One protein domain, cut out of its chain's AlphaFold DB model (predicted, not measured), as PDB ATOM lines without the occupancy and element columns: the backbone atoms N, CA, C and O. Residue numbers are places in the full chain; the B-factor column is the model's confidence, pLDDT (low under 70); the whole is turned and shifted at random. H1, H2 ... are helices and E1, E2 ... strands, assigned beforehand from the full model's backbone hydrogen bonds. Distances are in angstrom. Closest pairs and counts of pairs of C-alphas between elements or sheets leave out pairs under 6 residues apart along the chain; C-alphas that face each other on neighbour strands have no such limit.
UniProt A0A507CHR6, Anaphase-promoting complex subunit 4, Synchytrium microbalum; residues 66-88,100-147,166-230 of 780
ATOM      1  N   LEU A  66     -47.488  63.092 -72.432       94.00
ATOM      2  CA  LEU A  66     -47.898  63.446 -73.791       94.00
ATOM      3  C   LEU A  66     -48.418  62.169 -74.443       94.00
ATOM      4  O   LEU A  66     -47.778  61.124 -74.336       94.00
ATOM      5  N   ALA A  67     -49.542  62.263 -75.142       93.19
ATOM      6  CA  ALA A  67     -50.072  61.160 -75.931       93.19
ATOM      7  C   ALA A  67     -50.564  61.661 -77.284       93.19
ATOM      8  O   ALA A  67     -51.356  62.601 -77.373       93.19
ATOM      9  N   TRP A  68     -50.098  61.003 -78.338       93.00
ATOM     10  CA  TRP A  68     -50.569  61.235 -79.693       93.00
ATOM     11  C   TRP A  68     -51.898  60.527 -79.915       93.00
ATOM     12  O   TRP A  68     -52.034  59.350 -79.577       93.00
ATOM     13  N   LYS A  69     -52.847  61.211 -80.559       90.69
ATOM     14  CA  LYS A  69     -53.968  60.522 -81.198       90.69
ATOM     15  C   LYS A  69     -53.409  59.560 -82.266       90.69
ATOM     16  O   LYS A  69     -52.445  59.933 -82.939       90.69
ATOM     17  N   PRO A  70     -53.963  58.346 -82.459       86.56
ATOM     18  CA  PRO A  70     -53.404  57.351 -83.382       86.56
ATOM     19  C   PRO A  70     -53.226  57.832 -84.828       86.56
ATOM     20  O   PRO A  70     -52.339  57.353 -85.530       86.56
ATOM     21  N   ASP A  71     -54.046  58.783 -85.278       85.25
ATOM     22  CA  ASP A  71     -53.970  59.414 -86.604       85.25
ATOM     23  C   ASP A  71     -52.993  60.609 -86.684       85.25
ATOM     24  O   ASP A  71     -52.767  61.163 -87.765       85.25
ATOM     25  N   ALA A  72     -52.412  60.989 -85.542       87.81
ATOM     26  CA  ALA A  72     -51.526  62.128 -85.333       87.81
ATOM     27  C   ALA A  72     -52.118  63.489 -85.750       87.81
ATOM     28  O   ALA A  72     -51.385  64.386 -86.167       87.81
ATOM     29  N   THR A  73     -53.440  63.645 -85.630       88.19
ATOM     30  CA  THR A  73     -54.139  64.932 -85.829       88.19
ATOM     31  C   THR A  73     -54.225  65.760 -84.549       88.19
ATOM     32  O   THR A  73     -54.279  66.984 -84.607       88.19
ATOM     33  N   MET A  74     -54.183  65.107 -83.384       90.75
ATOM     34  CA  MET A  74     -54.270  65.754 -82.074       90.75
ATOM     35  C   MET A  74     -53.176  65.259 -81.128       90.75
ATOM     36  O   MET A  74     -52.735  64.106 -81.202       90.75
ATOM     37  N   LEU A  75     -52.784  66.134 -80.203       93.38
ATOM     38  CA  LEU A  75     -51.842  65.848 -79.125       93.38
ATOM     39  C   LEU A  75     -52.494  66.161 -77.772       93.38
ATOM     40  O   LEU A  75     -52.916  67.293 -77.533       93.38
ATOM     41  N   ALA A  76     -52.552  65.170 -76.882       93.88
ATOM     42  CA  ALA A  76     -52.937  65.363 -75.486       93.88
ATOM     43  C   ALA A  76     -51.703  65.663 -74.627       93.88
ATOM     44  O   ALA A  76     -50.702  64.950 -74.697       93.88
ATOM     45  N   ILE A  77     -51.807  66.694 -73.790       94.69
ATOM     46  CA  ILE A  77     -50.741  67.213 -72.935       94.69
ATOM     47  C   ILE A  77     -51.202  67.191 -71.481       94.69
ATOM     48  O   ILE A  77     -52.072  67.965 -71.091       94.69
ATOM     49  N   GLY A  78     -50.618  66.310 -70.675       93.62
ATOM     50  CA  GLY A  78     -50.909  66.161 -69.251       93.62
ATOM     51  C   GLY A  78     -50.015  67.048 -68.395       93.62
ATOM     52  O   GLY A  78     -48.812  67.155 -68.644       93.62
ATOM     53  N   THR A  79     -50.604  67.672 -67.377       93.62
ATOM     54  CA  THR A  79     -49.904  68.599 -66.479       93.62
ATOM     55  C   THR A  79     -49.895  68.134 -65.026       93.62
ATOM     56  O   THR A  79     -50.716  67.325 -64.584       93.62
ATOM     57  N   SER A  80     -48.997  68.718 -64.235       91.38
ATOM     58  CA  SER A  80     -48.936  68.518 -62.786       91.38
ATOM     59  C   SER A  80     -50.143  69.067 -62.017       91.38
ATOM     60  O   SER A  80     -50.295  68.736 -60.850       91.38
ATOM     61  N   LEU A  81     -50.989  69.892 -62.644       89.19
ATOM     62  CA  LEU A  81     -52.195  70.472 -62.033       89.19
ATOM     63  C   LEU A  81     -53.471  69.653 -62.304       89.19
ATOM     64  O   LEU A  81     -54.580  70.119 -62.037       89.19
ATOM     65  N   GLY A  82     -53.343  68.452 -62.872       88.44
ATOM     66  CA  GLY A  82     -54.489  67.574 -63.138       88.44
ATOM     67  C   GLY A  82     -55.306  67.977 -64.360       88.44
ATOM     68  O   GLY A  82     -56.426  67.498 -64.537       88.44
ATOM     69  N   LYS A  83     -54.758  68.865 -65.195       91.25
ATOM     70  CA  LYS A  83     -55.339  69.273 -66.477       91.25
ATOM     71  C   LYS A  83     -54.677  68.522 -67.618       91.25
ATOM     72  O   LYS A  83     -53.449  68.396 -67.642       91.25
ATOM     73  N   VAL A  84     -55.489  68.093 -68.577       92.69
ATOM     74  CA  VAL A  84     -55.045  67.567 -69.866       92.69
ATOM     75  C   VAL A  84     -55.531  68.505 -70.964       92.69
ATOM     76  O   VAL A  84     -56.734  68.676 -71.144       92.69
ATOM     77  N   TYR A  85     -54.600  69.111 -71.692       91.69
ATOM     78  CA  TYR A  85     -54.879  70.005 -72.812       91.69
ATOM     79  C   TYR A  85     -54.804  69.213 -74.114       91.69
ATOM     80  O   TYR A  85     -53.798  68.556 -74.376       91.69
ATOM     81  N   ILE A  86     -55.850  69.270 -74.929       90.94
ATOM     82  CA  ILE A  86     -55.889  68.633 -76.246       90.94
ATOM     83  C   ILE A  86     -55.711  69.721 -77.294       90.94
ATOM     84  O   ILE A  86     -56.549  70.615 -77.405       90.94
ATOM     85  N   HIS A  87     -54.620  69.638 -78.049       90.25
ATOM     86  CA  HIS A  87     -54.291  70.583 -79.110       90.25
ATOM     87  C   HIS A  87     -54.379  69.933 -80.484       90.25
ATOM     88  O   HIS A  87     -53.993  68.774 -80.662       90.25
ATOM     89  N   ASP A  88     -54.836  70.717 -81.454       88.75
ATOM     90  CA  ASP A  88     -54.754  70.363 -82.862       88.75
ATOM     91  C   ASP A  88     -53.301  70.477 -83.356       88.75
ATOM     92  O   ASP A  88     -52.586  71.443 -83.066       88.75
ATOM     93  N   GLN A 100     -59.131  66.478 -64.369       80.81
ATOM     94  CA  GLN A 100     -59.299  65.373 -63.433       80.81
ATOM     95  C   GLN A 100     -59.738  65.947 -62.083       80.81
ATOM     96  O   GLN A 100     -59.021  66.735 -61.459       80.81
ATOM     97  N   SER A 101     -60.958  65.613 -61.664       69.44
ATOM     98  CA  SER A 101     -61.567  66.199 -60.467       69.44
ATOM     99  C   SER A 101     -60.844  65.712 -59.210       69.44
ATOM    100  O   SER A 101     -60.599  64.514 -59.063       69.44
ATOM    101  N   ALA A 102     -60.456  66.609 -58.305       63.94
ATOM    102  CA  ALA A 102     -59.858  66.236 -57.021       63.94
ATOM    103  C   ALA A 102     -60.948  65.703 -56.067       63.94
ATOM    104  O   ALA A 102     -62.081  66.187 -56.120       63.94
ATOM    105  N   PRO A 103     -60.673  64.703 -55.206       61.41
ATOM    106  CA  PRO A 103     -61.635  64.331 -54.178       61.41
ATOM    107  C   PRO A 103     -61.837  65.509 -53.216       61.41
ATOM    108  O   PRO A 103     -60.897  66.238 -52.908       61.41
ATOM    109  N   ALA A 104     -63.054  65.664 -52.685       56.91
ATOM    110  CA  ALA A 104     -63.387  66.734 -51.736       56.91
ATOM    111  C   ALA A 104     -62.494  66.747 -50.472       56.91
ATOM    112  O   ALA A 104     -62.474  67.729 -49.736       56.91
ATOM    113  N   SER A 105     -61.763  65.657 -50.218       53.62
ATOM    114  CA  SER A 105     -60.861  65.461 -49.085       53.62
ATOM    115  C   SER A 105     -59.388  65.815 -49.346       53.62
ATOM    116  O   SER A 105     -58.611  65.793 -48.393       53.62
ATOM    117  N   SER A 106     -58.968  66.125 -50.582       59.47
ATOM    118  CA  SER A 106     -57.565  66.456 -50.889       59.47
ATOM    119  C   SER A 106     -57.364  67.950 -51.128       59.47
ATOM    120  O   SER A 106     -58.040  68.546 -51.964       59.47
ATOM    121  N   PHE A 107     -56.364  68.532 -50.468       58.41
ATOM    122  CA  PHE A 107     -55.961  69.931 -50.663       58.41
ATOM    123  C   PHE A 107     -55.054  70.150 -51.887       58.41
ATOM    124  O   PHE A 107     -54.767  71.291 -52.238       58.41
ATOM    125  N   THR A 108     -54.596  69.077 -52.537       69.69
ATOM    126  CA  THR A 108     -53.682  69.111 -53.687       69.69
ATOM    127  C   THR A 108     -54.355  68.559 -54.939       69.69
ATOM    128  O   THR A 108     -54.989  67.506 -54.894       69.69
ATOM    129  N   SER A 109     -54.199  69.253 -56.070       79.12
ATOM    130  CA  SER A 109     -54.645  68.754 -57.374       79.12
ATOM    131  C   SER A 109     -53.880  67.479 -57.755       79.12
ATOM    132  O   SER A 109     -52.675  67.414 -57.510       79.12
ATOM    133  N   PRO A 110     -54.549  66.478 -58.358       86.81
ATOM    134  CA  PRO A 110     -53.880  65.263 -58.815       86.81
ATOM    135  C   PRO A 110     -52.887  65.584 -59.928       86.81
ATOM    136  O   PRO A 110     -53.196  66.370 -60.822       86.81
ATOM    137  N   ARG A 111     -51.720  64.950 -59.924       90.50
ATOM    138  CA  ARG A 111     -50.767  65.071 -61.028       90.50
ATOM    139  C   ARG A 111     -51.069  64.002 -62.069       90.50
ATOM    140  O   ARG A 111     -51.117  62.821 -61.743       90.50
ATOM    141  N   ILE A 112     -51.185  64.402 -63.335       93.31
ATOM    142  CA  ILE A 112     -51.303  63.441 -64.437       93.31
ATOM    143  C   ILE A 112     -49.977  62.692 -64.579       93.31
ATOM    144  O   ILE A 112     -48.919  63.320 -64.668       93.31
ATOM    145  N   THR A 113     -50.018  61.366 -64.603       91.44
ATOM    146  CA  THR A 113     -48.822  60.513 -64.691       91.44
ATOM    147  C   THR A 113     -48.764  59.742 -65.995       91.44
ATOM    148  O   THR A 113     -47.682  59.576 -66.553       91.44
ATOM    149  N   THR A 114     -49.913  59.306 -66.510       91.12
ATOM    150  CA  THR A 114     -49.987  58.528 -67.745       91.12
ATOM    151  C   THR A 114     -51.120  59.015 -68.639       91.12
ATOM    152  O   THR A 114     -52.203  59.378 -68.172       91.12
ATOM    153  N   LEU A 115     -50.852  59.024 -69.941       93.94
ATOM    154  CA  LEU A 115     -51.826  59.269 -70.992       93.94
ATOM    155  C   LEU A 115     -51.674  58.160 -72.026       93.94
ATOM    156  O   LEU A 115     -50.567  57.903 -72.497       93.94
ATOM    157  N   TYR A 116     -52.780  57.525 -72.397       92.75
ATOM    158  CA  TYR A 116     -52.788  56.496 -73.429       92.75
ATOM    159  C   TYR A 116     -53.965  56.706 -74.370       92.75
ATOM    160  O   TYR A 116     -55.121  56.687 -73.947       92.75
ATOM    161  N   TRP A 117     -53.671  56.895 -75.652       92.00
ATOM    162  CA  TRP A 117     -54.690  56.988 -76.686       92.00
ATOM    163  C   TRP A 117     -54.880  55.620 -77.344       92.00
ATOM    164  O   TRP A 117     -53.919  55.030 -77.838       92.00
ATOM    165  N   VAL A 118     -56.113  55.111 -77.330       89.44
ATOM    166  CA  VAL A 118     -56.454  53.788 -77.869       89.44
ATOM    167  C   VAL A 118     -56.368  53.781 -79.386       89.44
ATOM    168  O   VAL A 118     -56.884  54.689 -80.039       89.44
ATOM    169  N   ASP A 119     -55.766  52.727 -79.933       82.50
ATOM    170  CA  ASP A 119     -55.616  52.522 -81.371       82.50
ATOM    171  C   ASP A 119     -56.934  52.072 -82.034       82.50
ATOM    172  O   ASP A 119     -57.574  51.131 -81.572       82.50
ATOM    173  N   ASP A 120     -57.305  52.752 -83.128       73.38
ATOM    174  CA  ASP A 120     -58.339  52.417 -84.127       73.38
ATOM    175  C   ASP A 120     -59.536  51.565 -83.627       73.38
ATOM    176  O   ASP A 120     -59.761  50.435 -84.079       73.38
ATOM    177  N   VAL A 121     -60.360  52.115 -82.723       79.56
ATOM    178  CA  VAL A 121     -61.594  51.457 -82.247       79.56
ATOM    179  C   VAL A 121     -62.646  51.472 -83.354       79.56
ATOM    180  O   VAL A 121     -63.252  52.503 -83.644       79.56
ATOM    181  N   LYS A 122     -62.907  50.311 -83.959       77.88
ATOM    182  CA  LYS A 122     -63.896  50.177 -85.039       77.88
ATOM    183  C   LYS A 122     -65.329  50.143 -84.501       77.88
ATOM    184  O   LYS A 122     -65.658  49.320 -83.637       77.88
ATOM    185  N   ILE A 123     -66.193  50.984 -85.062       70.44
ATOM    186  CA  ILE A 123     -67.634  51.034 -84.773       70.44
ATOM    187  C   ILE A 123     -68.376  50.161 -85.798       70.44
ATOM    188  O   ILE A 123     -68.038  50.146 -86.979       70.44
ATOM    189  N   ASN A 124     -69.374  49.386 -85.357       65.25
ATOM    190  CA  ASN A 124     -70.156  48.548 -86.274       65.25
ATOM    191  C   ASN A 124     -71.229  49.397 -86.979       65.25
ATOM    192  O   ASN A 124     -72.252  49.708 -86.372       65.25
ATOM    193  N   GLN A 125     -71.035  49.696 -88.268       55.16
ATOM    194  CA  GLN A 125     -71.966  50.499 -89.083       55.16
ATOM    195  C   GLN A 125     -73.349  49.844 -89.280       55.16
ATOM    196  O   GLN A 125     -74.359  50.536 -89.315       55.16
ATOM    197  N   LYS A 126     -73.434  48.503 -89.272       52.12
ATOM    198  CA  LYS A 126     -74.689  47.760 -89.532       52.12
ATOM    199  C   LYS A 126     -75.858  48.100 -88.593       52.12
ATOM    200  O   LYS A 126     -77.003  47.835 -88.937       52.12
ATOM    201  N   THR A 127     -75.593  48.629 -87.398       48.06
ATOM    202  CA  THR A 127     -76.641  49.082 -86.458       48.06
ATOM    203  C   THR A 127     -77.044  50.545 -86.647       48.06
ATOM    204  O   THR A 127     -78.128  50.915 -86.206       48.06
ATOM    205  N   GLN A 128     -76.208  51.368 -87.290       46.81
ATOM    206  CA  GLN A 128     -76.557  52.740 -87.679       46.81
ATOM    207  C   GLN A 128     -77.420  52.763 -88.949       46.81
ATOM    208  O   GLN A 128     -78.378  53.534 -89.007       46.81
ATOM    209  N   ASP A 129     -77.165  51.848 -89.892       43.03
ATOM    210  CA  ASP A 129     -77.897  51.769 -91.166       43.03
ATOM    211  C   ASP A 129     -79.412  51.561 -90.988       43.03
ATOM    212  O   ASP A 129     -80.207  52.091 -91.753       43.03
ATOM    213  N   VAL A 130     -79.863  50.863 -89.937       43.91
ATOM    214  CA  VAL A 130     -81.303  50.573 -89.755       43.91
ATOM    215  C   VAL A 130     -82.128  51.829 -89.419       43.91
ATOM    216  O   VAL A 130     -83.328  51.852 -89.681       43.91
ATOM    217  N   TRP A 131     -81.507  52.890 -88.885       44.16
ATOM    218  CA  TRP A 131     -82.203  54.130 -88.502       44.16
ATOM    219  C   TRP A 131     -81.845  55.338 -89.377       44.16
ATOM    220  O   TRP A 131     -82.641  56.271 -89.461       44.16
ATOM    221  N   GLN A 132     -80.680  55.337 -90.035       47.16
ATOM    222  CA  GLN A 132     -80.210  56.468 -90.848       47.16
ATOM    223  C   GLN A 132     -80.647  56.407 -92.320       47.16
ATOM    224  O   GLN A 132     -80.693  57.449 -92.973       47.16
ATOM    225  N   ASP A 133     -81.052  55.244 -92.839       40.59
ATOM    226  CA  ASP A 133     -81.334  55.067 -94.275       40.59
ATOM    227  C   ASP A 133     -82.697  55.638 -94.737       40.59
ATOM    228  O   ASP A 133     -83.069  55.528 -95.903       40.59
ATOM    229  N   SER A 134     -83.472  56.275 -93.846       45.41
ATOM    230  CA  SER A 134     -84.808  56.803 -94.190       45.41
ATOM    231  C   SER A 134     -84.960  58.329 -94.154       45.41
ATOM    232  O   SER A 134     -85.946  58.842 -94.687       45.41
ATOM    233  N   SER A 135     -83.992  59.094 -93.632       50.69
ATOM    234  CA  SER A 135     -84.048  60.564 -93.701       50.69
ATOM    235  C   SER A 135     -82.680  61.221 -93.546       50.69
ATOM    236  O   SER A 135     -81.980  60.960 -92.570       50.69
ATOM    237  N   ARG A 136     -82.340  62.145 -94.458       60.06
ATOM    238  CA  ARG A 136     -81.226  63.092 -94.265       60.06
ATOM    239  C   ARG A 136     -81.362  63.788 -92.903       60.06
ATOM    240  O   ARG A 136     -82.499  64.107 -92.532       60.06
ATOM    241  N   PRO A 137     -80.261  64.034 -92.175       65.69
ATOM    242  CA  PRO A 137     -80.328  64.705 -90.885       65.69
ATOM    243  C   PRO A 137     -81.003  66.075 -91.039       65.69
ATOM    244  O   PRO A 137     -80.858  66.753 -92.057       65.69
ATOM    245  N   TYR A 138     -81.778  66.498 -90.035       72.94
ATOM    246  CA  TYR A 138     -82.512  67.774 -90.095       72.94
ATOM    247  C   TYR A 138     -81.572  68.977 -90.282       72.94
ATOM    248  O   TYR A 138     -81.986  70.015 -90.798       72.94
ATOM    249  N   THR A 139     -80.305  68.824 -89.893       68.75
ATOM    250  CA  THR A 139     -79.216  69.788 -90.071       68.75
ATOM    251  C   THR A 139     -78.976  70.145 -91.539       68.75
ATOM    252  O   THR A 139     -78.681  71.306 -91.816       68.75
ATOM    253  N   ASP A 140     -79.215  69.224 -92.481       72.62
ATOM    254  CA  ASP A 140     -79.100  69.476 -93.927       72.62
ATOM    255  C   ASP A 140     -80.163  70.452 -94.451       72.62
ATOM    256  O   ASP A 140     -79.967  71.117 -95.471       72.62
ATOM    257  N   TYR A 141     -81.305  70.536 -93.769       79.25
ATOM    258  CA  TYR A 141     -82.420  71.406 -94.150       79.25
ATOM    259  C   TYR A 141     -82.381  72.761 -93.437       79.25
ATOM    260  O   TYR A 141     -83.171  73.653 -93.756       79.25
ATOM    261  N   LEU A 142     -81.478  72.929 -92.469       79.00
ATOM    262  CA  LEU A 142     -81.313  74.172 -91.732       79.00
ATOM    263  C   LEU A 142     -80.236  75.046 -92.391       79.00
ATOM    264  O   LEU A 142     -79.200  74.542 -92.824       79.00
ATOM    265  N   PRO A 143     -80.417  76.380 -92.433       78.44
ATOM    266  CA  PRO A 143     -79.344  77.273 -92.861       78.44
ATOM    267  C   PRO A 143     -78.130  77.127 -91.931       78.44
ATOM    268  O   PRO A 143     -78.274  76.743 -90.768       78.44
ATOM    269  N   SER A 144     -76.928  77.479 -92.384       80.19
ATOM    270  CA  SER A 144     -75.748  77.521 -91.507       80.19
ATOM    271  C   SER A 144     -75.867  78.642 -90.468       80.19
ATOM    272  O   SER A 144     -76.499  79.672 -90.721       80.19
ATOM    273  N   LEU A 145     -75.268  78.461 -89.284       84.94
ATOM    274  CA  LEU A 145     -75.133  79.561 -88.325       84.94
ATOM    275  C   LEU A 145     -74.253  80.667 -88.909       84.94
ATOM    276  O   LEU A 145     -73.364  80.408 -89.716       84.94
ATOM    277  N   SER A 146     -74.516  81.907 -88.506       86.00
ATOM    278  CA  SER A 146     -73.654  83.033 -88.866       86.00
ATOM    279  C   SER A 146     -72.484  83.128 -87.892       86.00
ATOM    280  O   SER A 146     -72.633  82.827 -86.704       86.00
ATOM    281  N   ALA A 147     -71.323  83.554 -88.389       85.44
ATOM    282  CA  ALA A 147     -70.187  83.863 -87.530       85.44
ATOM    283  C   ALA A 147     -70.541  85.021 -86.588       85.44
ATOM    284  O   ALA A 147     -71.224  85.973 -86.979       85.44
ATOM    285  N   GLU A 166     -65.918  56.549 -88.723       56.25
ATOM    286  CA  GLU A 166     -65.635  55.104 -88.832       56.25
ATOM    287  C   GLU A 166     -64.958  54.545 -87.566       56.25
ATOM    288  O   GLU A 166     -64.899  53.327 -87.356       56.25
ATOM    289  N   SER A 167     -64.460  55.437 -86.705       71.75
ATOM    290  CA  SER A 167     -63.708  55.098 -85.506       71.75
ATOM    291  C   SER A 167     -64.093  55.953 -84.307       71.75
ATOM    292  O   SER A 167     -64.237  57.167 -84.420       71.75
ATOM    293  N   MET A 168     -64.173  55.309 -83.147       81.94
ATOM    294  CA  MET A 168     -64.265  55.960 -81.841       81.94
ATOM    295  C   MET A 168     -62.845  56.225 -81.333       81.94
ATOM    296  O   MET A 168     -61.976  55.357 -81.432       81.94
ATOM    297  N   HIS A 169     -62.573  57.390 -80.757       86.38
ATOM    298  CA  HIS A 169     -61.272  57.651 -80.146       86.38
ATOM    299  C   HIS A 169     -61.405  57.687 -78.631       86.38
ATOM    300  O   HIS A 169     -62.251  58.392 -78.096       86.38
ATOM    301  N   VAL A 170     -60.569  56.934 -77.917       90.19
ATOM    302  CA  VAL A 170     -60.611  56.889 -76.449       90.19
ATOM    303  C   VAL A 170     -59.250  57.280 -75.889       90.19
ATOM    304  O   VAL A 170     -58.232  56.705 -76.264       90.19
ATOM    305  N   LEU A 171     -59.245  58.253 -74.984       92.44
ATOM    306  CA  LEU A 171     -58.085  58.698 -74.227       92.44
ATOM    307  C   LEU A 171     -58.224  58.245 -72.773       92.44
ATOM    308  O   LEU A 171     -59.144  58.649 -72.058       92.44
ATOM    309  N   VAL A 172     -57.278  57.425 -72.332       92.75
ATOM    310  CA  VAL A 172     -57.114  57.019 -70.939       92.75
ATOM    311  C   VAL A 172     -56.192  58.017 -70.252       92.75
ATOM    312  O   VAL A 172     -55.085  58.275 -70.727       92.75
ATOM    313  N   VAL A 173     -56.639  58.559 -69.125       92.75
ATOM    314  CA  VAL A 173     -55.865  59.482 -68.286       92.75
ATOM    315  C   VAL A 173     -55.694  58.843 -66.918       92.75
ATOM    316  O   VAL A 173     -56.697  58.479 -66.312       92.75
ATOM    317  N   GLY A 174     -54.462  58.705 -66.433       92.06
ATOM    318  CA  GLY A 174     -54.162  58.216 -65.083       92.06
ATOM    319  C   GLY A 174     -53.405  59.248 -64.248       92.06
ATOM    320  O   GLY A 174     -52.622  60.031 -64.794       92.06
ATOM    321  N   ASP A 175     -53.648  59.239 -62.936       91.62
ATOM    322  CA  ASP A 175     -53.016  60.146 -61.974       91.62
ATOM    323  C   ASP A 175     -52.117  59.452 -60.929       91.62
ATOM    324  O   ASP A 175     -52.052  58.222 -60.799       91.62
ATOM    325  N   ASP A 176     -51.413  60.291 -60.169       89.62
ATOM    326  CA  ASP A 176     -50.555  59.933 -59.036       89.62
ATOM    327  C   ASP A 176     -51.319  59.567 -57.754       89.62
ATOM    328  O   ASP A 176     -50.692  59.283 -56.738       89.62
ATOM    329  N   GLN A 177     -52.655  59.573 -57.802       86.00
ATOM    330  CA  GLN A 177     -53.550  59.172 -56.714       86.00
ATOM    331  C   GLN A 177     -54.256  57.839 -57.014       86.00
ATOM    332  O   GLN A 177     -55.187  57.448 -56.305       86.00
ATOM    333  N   GLY A 178     -53.845  57.124 -58.068       85.19
ATOM    334  CA  GLY A 178     -54.383  55.809 -58.415       85.19
ATOM    335  C   GLY A 178     -55.764  55.871 -59.053       85.19
ATOM    336  O   GLY A 178     -56.553  54.935 -58.922       85.19
ATOM    337  N   ARG A 179     -56.094  56.975 -59.714       88.31
ATOM    338  CA  ARG A 179     -57.373  57.178 -60.384       88.31
ATOM    339  C   ARG A 179     -57.146  57.297 -61.869       88.31
ATOM    340  O   ARG A 179     -56.192  57.921 -62.328       88.31
ATOM    341  N   PHE A 180     -58.063  56.715 -62.618       90.44
ATOM    342  CA  PHE A 180     -58.061  56.810 -64.062       90.44
ATOM    343  C   PHE A 180     -59.404  57.325 -64.560       90.44
ATOM    344  O   PHE A 180     -60.437  57.160 -63.909       90.44
ATOM    345  N   SER A 181     -59.391  57.947 -65.727       89.56
ATOM    346  CA  SER A 181     -60.593  58.335 -66.450       89.56
ATOM    347  C   SER A 181     -60.492  57.937 -67.911       89.56
ATOM    348  O   SER A 181     -59.401  57.875 -68.484       89.56
ATOM    349  N   LEU A 182     -61.646  57.647 -68.505       89.56
ATOM    350  CA  LEU A 182     -61.781  57.329 -69.920       89.56
ATOM    351  C   LEU A 182     -62.492  58.499 -70.595       89.56
ATOM    352  O   LEU A 182     -63.546  58.926 -70.139       89.56
ATOM    353  N   ASN A 183     -61.920  59.032 -71.667       89.12
ATOM    354  CA  ASN A 183     -62.463  60.186 -72.376       89.12
ATOM    355  C   ASN A 183     -62.675  59.813 -73.839       89.12
ATOM    356  O   ASN A 183     -61.730  59.401 -74.506       89.12
ATOM    357  N   VAL A 184     -63.899  59.945 -74.335       85.88
ATOM    358  CA  VAL A 184     -64.255  59.643 -75.724       85.88
ATOM    359  C   VAL A 184     -64.164  60.916 -76.557       85.88
ATOM    360  O   VAL A 184     -64.647  61.970 -76.139       85.88
ATOM    361  N   ASP A 185     -63.487  60.823 -77.699       73.19
ATOM    362  CA  ASP A 185     -63.181  61.908 -78.640       73.19
ATOM    363  C   ASP A 185     -62.599  63.163 -77.968       73.19
ATOM    364  O   ASP A 185     -62.772  64.288 -78.425       73.19
ATOM    365  N   GLY A 186     -61.908  62.974 -76.838       63.53
ATOM    366  CA  GLY A 186     -61.284  64.045 -76.060       63.53
ATOM    367  C   GLY A 186     -62.248  64.976 -75.310       63.53
ATOM    368  O   GLY A 186     -61.789  65.710 -74.436       63.53
ATOM    369  N   ALA A 187     -63.549  64.930 -75.603       69.00
ATOM    370  CA  ALA A 187     -64.558  65.840 -75.060       69.00
ATOM    371  C   ALA A 187     -65.540  65.165 -74.087       69.00
ATOM    372  O   ALA A 187     -66.010  65.801 -73.147       69.00
ATOM    373  N   PHE A 188     -65.840  63.875 -74.271       78.25
ATOM    374  CA  PHE A 188     -66.830  63.172 -73.456       78.25
ATOM    375  C   PHE A 188     -66.166  62.353 -72.343       78.25
ATOM    376  O   PHE A 188     -65.661  61.252 -72.567       78.25
ATOM    377  N   HIS A 189     -66.155  62.900 -71.130       81.31
ATOM    378  CA  HIS A 189     -65.541  62.281 -69.956       81.31
ATOM    379  C   HIS A 189     -66.452  61.197 -69.363       81.31
ATOM    380  O   HIS A 189     -67.458  61.533 -68.757       81.31
ATOM    381  N   LEU A 190     -66.087  59.912 -69.454       78.06
ATOM    382  CA  LEU A 190     -66.839  58.762 -68.904       78.06
ATOM    383  C   LEU A 190     -66.690  58.596 -67.377       78.06
ATOM    384  O   LEU A 190     -66.897  57.513 -66.832       78.06
ATOM    385  N   GLY A 191     -66.302  59.659 -66.679       72.62
ATOM    386  CA  GLY A 191     -66.068  59.653 -65.241       72.62
ATOM    387  C   GLY A 191     -64.652  59.241 -64.834       72.62
ATOM    388  O   GLY A 191     -63.854  58.705 -65.607       72.62
ATOM    389  N   THR A 192     -64.347  59.527 -63.570       80.06
ATOM    390  CA  THR A 192     -63.082  59.184 -62.916       80.06
ATOM    391  C   THR A 192     -63.323  58.050 -61.927       80.06
ATOM    392  O   THR A 192     -64.099  58.203 -60.983       80.06
ATOM    393  N   THR A 193     -62.624  56.936 -62.109       81.94
ATOM    394  CA  THR A 193     -62.709  55.760 -61.241       81.94
ATOM    395  C   THR A 193     -61.418  55.633 -60.443       81.94
ATOM    396  O   THR A 193     -60.317  55.683 -60.993       81.94
ATOM    397  N   SER A 194     -61.541  55.484 -59.124       81.75
ATOM    398  CA  SER A 194     -60.396  55.238 -58.248       81.75
ATOM    399  C   SER A 194     -60.146  53.746 -58.094       81.75
ATOM    400  O   SER A 194     -61.075  52.980 -57.833       81.75
ATOM    401  N   LEU A 195     -58.882  53.332 -58.176       76.62
ATOM    402  CA  LEU A 195     -58.477  51.965 -57.853       76.62
ATOM    403  C   LEU A 195     -58.781  51.615 -56.387       76.62
ATOM    404  O   LEU A 195     -59.089  50.467 -56.080       76.62
ATOM    405  N   LEU A 196     -58.770  52.607 -55.492       70.38
ATOM    406  CA  LEU A 196     -59.097  52.431 -54.074       70.38
ATOM    407  C   LEU A 196     -60.589  52.145 -53.839       70.38
ATOM    408  O   LEU A 196     -60.956  51.602 -52.801       70.38
ATOM    409  N   SER A 197     -61.464  52.483 -54.794       62.09
ATOM    410  CA  SER A 197     -62.899  52.179 -54.702       62.09
ATOM    411  C   SER A 197     -63.188  50.684 -54.830       62.09
ATOM    412  O   SER A 197     -64.252  50.217 -54.415       62.09
ATOM    413  N   PHE A 198     -62.250  49.902 -55.369       68.69
ATOM    414  CA  PHE A 198     -62.374  48.455 -55.367       68.69
ATOM    415  C   PHE A 198     -62.140  47.947 -53.943       68.69
ATOM    416  O   PHE A 198     -61.003  47.875 -53.489       68.69
ATOM    417  N   GLN A 199     -63.218  47.522 -53.267       54.47
ATOM    418  CA  GLN A 199     -63.252  47.005 -51.880       54.47
ATOM    419  C   GLN A 199     -62.202  45.920 -51.545       54.47
ATOM    420  O   GLN A 199     -62.064  45.524 -50.394       54.47
ATOM    421  N   LYS A 200     -61.487  45.405 -52.550       56.88
ATOM    422  CA  LYS A 200     -60.494  44.333 -52.466       56.88
ATOM    423  C   LYS A 200     -59.042  44.832 -52.354       56.88
ATOM    424  O   LYS A 200     -58.157  43.998 -52.203       56.88
ATOM    425  N   LEU A 201     -58.776  46.139 -52.470       61.44
ATOM    426  CA  LEU A 201     -57.418  46.695 -52.519       61.44
ATOM    427  C   LEU A 201     -57.121  47.573 -51.291       61.44
ATOM    428  O   LEU A 201     -57.685  48.649 -51.134       61.44
ATOM    429  N   HIS A 202     -56.189  47.134 -50.441       63.41
ATOM    430  CA  HIS A 202     -55.631  47.933 -49.342       63.41
ATOM    431  C   HIS A 202     -54.298  48.557 -49.768       63.41
ATOM    432  O   HIS A 202     -53.238  48.182 -49.271       63.41
ATOM    433  N   LEU A 203     -54.348  49.469 -50.737       69.31
ATOM    434  CA  LEU A 203     -53.166  50.178 -51.224       69.31
ATOM    435  C   LEU A 203     -53.111  51.577 -50.595       69.31
ATOM    436  O   LEU A 203     -54.143  52.226 -50.433       69.31
ATOM    437  N   LYS A 204     -51.909  52.031 -50.235       71.44
ATOM    438  CA  LYS A 204     -51.631  53.412 -49.814       71.44
ATOM    439  C   LYS A 204     -50.718  54.063 -50.853       71.44
ATOM    440  O   LYS A 204     -49.877  53.369 -51.420       71.44
ATOM    441  N   ASP A 205     -50.910  55.356 -51.105       75.56
ATOM    442  CA  ASP A 205     -50.116  56.172 -52.039       75.56
ATOM    443  C   ASP A 205     -49.892  55.492 -53.400       75.56
ATOM    444  O   ASP A 205     -48.783  55.116 -53.782       75.56
ATOM    445  N   THR A 206     -50.995  55.254 -54.108       85.06
ATOM    446  CA  THR A 206     -51.011  54.591 -55.415       85.06
ATOM    447  C   THR A 206     -50.729  55.563 -56.548       85.06
ATOM    448  O   THR A 206     -51.431  56.554 -56.671       85.06
ATOM    449  N   CYS A 207     -49.817  55.214 -57.450       87.94
ATOM    450  CA  CYS A 207     -49.517  55.963 -58.666       87.94
ATOM    451  C   CYS A 207     -49.650  55.054 -59.895       87.94
ATOM    452  O   CYS A 207     -49.109  53.946 -59.920       87.94
ATOM    453  N   ILE A 208     -50.362  55.518 -60.925       91.00
ATOM    454  CA  ILE A 208     -50.468  54.801 -62.203       91.00
ATOM    455  C   ILE A 208     -49.278  55.195 -63.076       91.00
ATOM    456  O   ILE A 208     -49.112  56.369 -63.391       91.00
ATOM    457  N   ILE A 209     -48.457  54.231 -63.484       89.75
ATOM    458  CA  ILE A 209     -47.256  54.483 -64.299       89.75
ATOM    459  C   ILE A 209     -47.444  54.123 -65.776       89.75
ATOM    460  O   ILE A 209     -46.757  54.669 -66.633       89.75
ATOM    461  N   GLY A 210     -48.398  53.247 -66.092       88.69
ATOM    462  CA  GLY A 210     -48.691  52.840 -67.463       88.69
ATOM    463  C   GLY A 210     -50.141  52.412 -67.628       88.69
ATOM    464  O   GLY A 210     -50.747  51.869 -66.701       88.69
ATOM    465  N   ALA A 211     -50.690  52.658 -68.812       92.88
ATOM    466  CA  ALA A 211     -52.036  52.264 -69.187       92.88
ATOM    467  C   ALA A 211     -52.050  51.717 -70.616       92.88
ATOM    468  O   ALA A 211     -51.329  52.205 -71.485       92.88
ATOM    469  N   SER A 212     -52.886  50.712 -70.853       91.19
ATOM    470  CA  SER A 212     -53.150  50.156 -72.177       91.19
ATOM    471  C   SER A 212     -54.571  49.612 -72.217       91.19
ATOM    472  O   SER A 212     -54.968  48.846 -71.343       91.19
ATOM    473  N   LEU A 213     -55.350  50.010 -73.216       89.88
ATOM    474  CA  LEU A 213     -56.733  49.575 -73.413       89.88
ATOM    475  C   LEU A 213     -56.856  48.921 -74.784       89.88
ATOM    476  O   LEU A 213     -56.335  49.439 -75.775       89.88
ATOM    477  N   THR A 214     -57.524  47.773 -74.822       87.69
ATOM    478  CA  THR A 214     -57.736  47.017 -76.053       87.69
ATOM    479  C   THR A 214     -58.580  47.802 -77.066       87.69
ATOM    480  O   THR A 214     -59.516  48.497 -76.669       87.69
ATOM    481  N   PRO A 215     -58.326  47.672 -78.386       85.44
ATOM    482  CA  PRO A 215     -59.136  48.326 -79.423       85.44
ATOM    483  C   PRO A 215     -60.609  47.902 -79.434       85.44
ATOM    484  O   PRO A 215     -61.459  48.598 -79.978       85.44
ATOM    485  N   ASP A 216     -60.930  46.747 -78.847       79.75
ATOM    486  CA  ASP A 216     -62.307  46.303 -78.651       79.75
ATOM    487  C   ASP A 216     -62.951  46.876 -77.375       79.75
ATOM    488  O   ASP A 216     -64.140  46.663 -77.170       79.75
ATOM    489  N   LEU A 217     -62.224  47.640 -76.556       85.56
ATOM    490  CA  LEU A 217     -62.673  48.238 -75.294       85.56
ATOM    491  C   LEU A 217     -63.080  47.224 -74.211       85.56
ATOM    492  O   LEU A 217     -63.821  47.571 -73.293       85.56
ATOM    493  N   THR A 218     -62.626  45.973 -74.296       82.62
ATOM    494  CA  THR A 218     -62.995  44.922 -73.330       82.62
ATOM    495  C   THR A 218     -62.165  44.961 -72.049       82.62
ATOM    496  O   THR A 218     -62.726  44.769 -70.967       82.62
ATOM    497  N   ILE A 219     -60.855  45.217 -72.151       85.44
ATOM    498  CA  ILE A 219     -59.937  45.183 -71.007       85.44
ATOM    499  C   ILE A 219     -59.038  46.415 -70.982       85.44
ATOM    500  O   ILE A 219     -58.278  46.682 -71.917       85.44
ATOM    501  N   LEU A 220     -59.054  47.110 -69.844       89.12
ATOM    502  CA  LEU A 220     -58.069  48.125 -69.486       89.12
ATOM    503  C   LEU A 220     -56.990  47.504 -68.590       89.12
ATOM    504  O   LEU A 220     -57.273  46.986 -67.512       89.12
ATOM    505  N   SER A 221     -55.741  47.581 -69.024       89.56
ATOM    506  CA  SER A 221     -54.562  47.139 -68.282       89.56
ATOM    507  C   SER A 221     -53.840  48.343 -67.692       89.56
ATOM    508  O   SER A 221     -53.488  49.268 -68.424       89.56
ATOM    509  N   LEU A 222     -53.596  48.325 -66.385       90.88
ATOM    510  CA  LEU A 222     -52.902  49.384 -65.657       90.88
ATOM    511  C   LEU A 222     -51.687  48.821 -64.922       90.88
ATOM    512  O   LEU A 222     -51.772  47.797 -64.241       90.88
ATOM    513  N   ALA A 223     -50.573  49.531 -65.028       90.00
ATOM    514  CA  ALA A 223     -49.362  49.301 -64.259       90.00
ATOM    515  C   ALA A 223     -49.303  50.320 -63.116       90.00
ATOM    516  O   ALA A 223     -49.405  51.528 -63.346       90.00
ATOM    517  N   ILE A 224     -49.190  49.832 -61.882       89.44
ATOM    518  CA  ILE A 224     -49.403  50.618 -60.663       89.44
ATOM    519  C   ILE A 224     -48.214  50.431 -59.729       89.44
ATOM    520  O   ILE A 224     -47.773  49.309 -59.492       89.44
ATOM    521  N   THR A 225     -47.745  51.516 -59.135       87.69
ATOM    522  CA  THR A 225     -46.830  51.490 -57.992       87.69
ATOM    523  C   THR A 225     -47.587  51.938 -56.752       87.69
ATOM    524  O   THR A 225     -48.326  52.919 -56.816       87.69
ATOM    525  N   ALA A 226     -47.430  51.249 -55.629       86.19
ATOM    526  CA  ALA A 226     -48.057  51.644 -54.367       86.19
ATOM    527  C   ALA A 226     -47.060  51.550 -53.216       86.19
ATOM    528  O   ALA A 226     -46.089  50.805 -53.298       86.19
ATOM    529  N   HIS A 227     -47.283  52.286 -52.133       82.69
ATOM    530  CA  HIS A 227     -46.468  52.146 -50.932       82.69
ATOM    531  C   HIS A 227     -46.696  50.786 -50.263       82.69
ATOM    532  O   HIS A 227     -47.837  50.339 -50.104       82.69
ATOM    533  N   SER A 228     -45.604  50.121 -49.880       72.56
ATOM    534  CA  SER A 228     -45.671  48.818 -49.235       72.56
ATOM    535  C   SER A 228     -46.255  48.970 -47.833       72.56
ATOM    536  O   SER A 228     -45.682  49.620 -46.960       72.56
ATOM    537  N   ALA A 229     -47.423  48.376 -47.592       60.56
ATOM    538  CA  ALA A 229     -47.958  48.278 -46.243       60.56
ATOM    539  C   ALA A 229     -47.198  47.172 -45.497       60.56
ATOM    540  O   ALA A 229     -47.370  45.987 -45.799       60.56
ATOM    541  N   SER A 230     -46.374  47.525 -44.504       46.66
ATOM    542  CA  SER A 230     -45.815  46.515 -43.607       46.66
ATOM    543  C   SER A 230     -46.961  45.836 -42.854       46.66
ATOM    544  O   SER A 230     -47.755  46.489 -42.179       46.66
TER     545      SER A 230
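AT A GLANCE: This is residues 66 to 88, 100 to 147 and 166 to 230 of the 780 residues of the protein "Anaphase-promoting complex subunit 4" of Synchytrium microbalum (UniProt A0A507CHR6). Three small antiparallel sheets make a stack: the twisted sheet E4 to E7 is in the middle, and E1 to E3 and the long hairpin E8 and E9 are partly face to face with it, near its E4 edge. A thin arm, residues 126 to 147 with H1 and H2, sticks out from this body; without it the body spans 50 by 27 by 21 A. The printed part has 136 residues, with named elements in the order E1 E2 E3 E4 H1 H2 E5 E6 E7 E8 E9; the class is mostly strand, though under half of the residues are in named elements. The whole is loose, with a radius of gyration of the C-alphas of 18.7 A and spans of 66 by 36 by 29 A.

IN THESE COORDINATES: E1, residues 66 to 68, begins at C-alpha 66 (-47.898, 63.446, -73.791). E2, residues 74 to 79, and E3, residues 83 to 88, are each 16.4 A long. E4 is residues 112 to 117, 14.3 A. H1, residues 129 to 132, and H2, residues 138 to 141, have four residues each. E5, residues 170 to 175, begins at C-alpha 170 (-60.611, 56.889, -76.449) and is 16.7 A long; E6, residues 179 to 184, is 17.0 A and E7, residues 188 to 194, is 18.3 A. E8, residues 204 to 213, is 24.4 A and bends by 61 degrees at residue 210. E9, residues 219 to 227, is 25.2 A and ends at C-alpha 227 (-46.468, 52.146, -50.932).

HOW THE PARTS SIT: The largest sheet has the order E4, E5, E6, E7, with N 172 and O 116 at 2.8 A, N 171 and O 183 at 2.8 A, and N 184 and O 188 at 2.8 A, within hydrogen-bond range. E5 E6 E7 and E1 E2 E3 are meanders, each strand the antiparallel neighbour of the one before; in the latter, N 76 and O 67, 2.9 A, across E1 and E2, and N 77 and O 85, 2.8 A, across E2 and E3, are within hydrogen-bond range. The closest C-alphas of E1 and E4 are those of Ala 67 and Leu 115, 5.6 A. In the hairpin E8 and E9, N 207 and O 225 are 2.8 A apart. The closest C-alphas of E4 and E8 are those of Thr 114 and Gly 210, 5.8 A. H1 and H2 are apart and too short for an O i to N i+4 pair; the one O i to N i+3 pair is within range in H2 but not in H1.

THE WHOLE: The C-alphas farthest apart, of Tyr 141 and Ser 230, are 67.2 A apart. Residues 89 to 99 and 148 to 165 are not printed, with C-alpha gaps of 20.6 A and 29.1 A. The link E4 to H1 is long. Low-confidence residues include 101 to 108, 124 to 137 and 197 to 203.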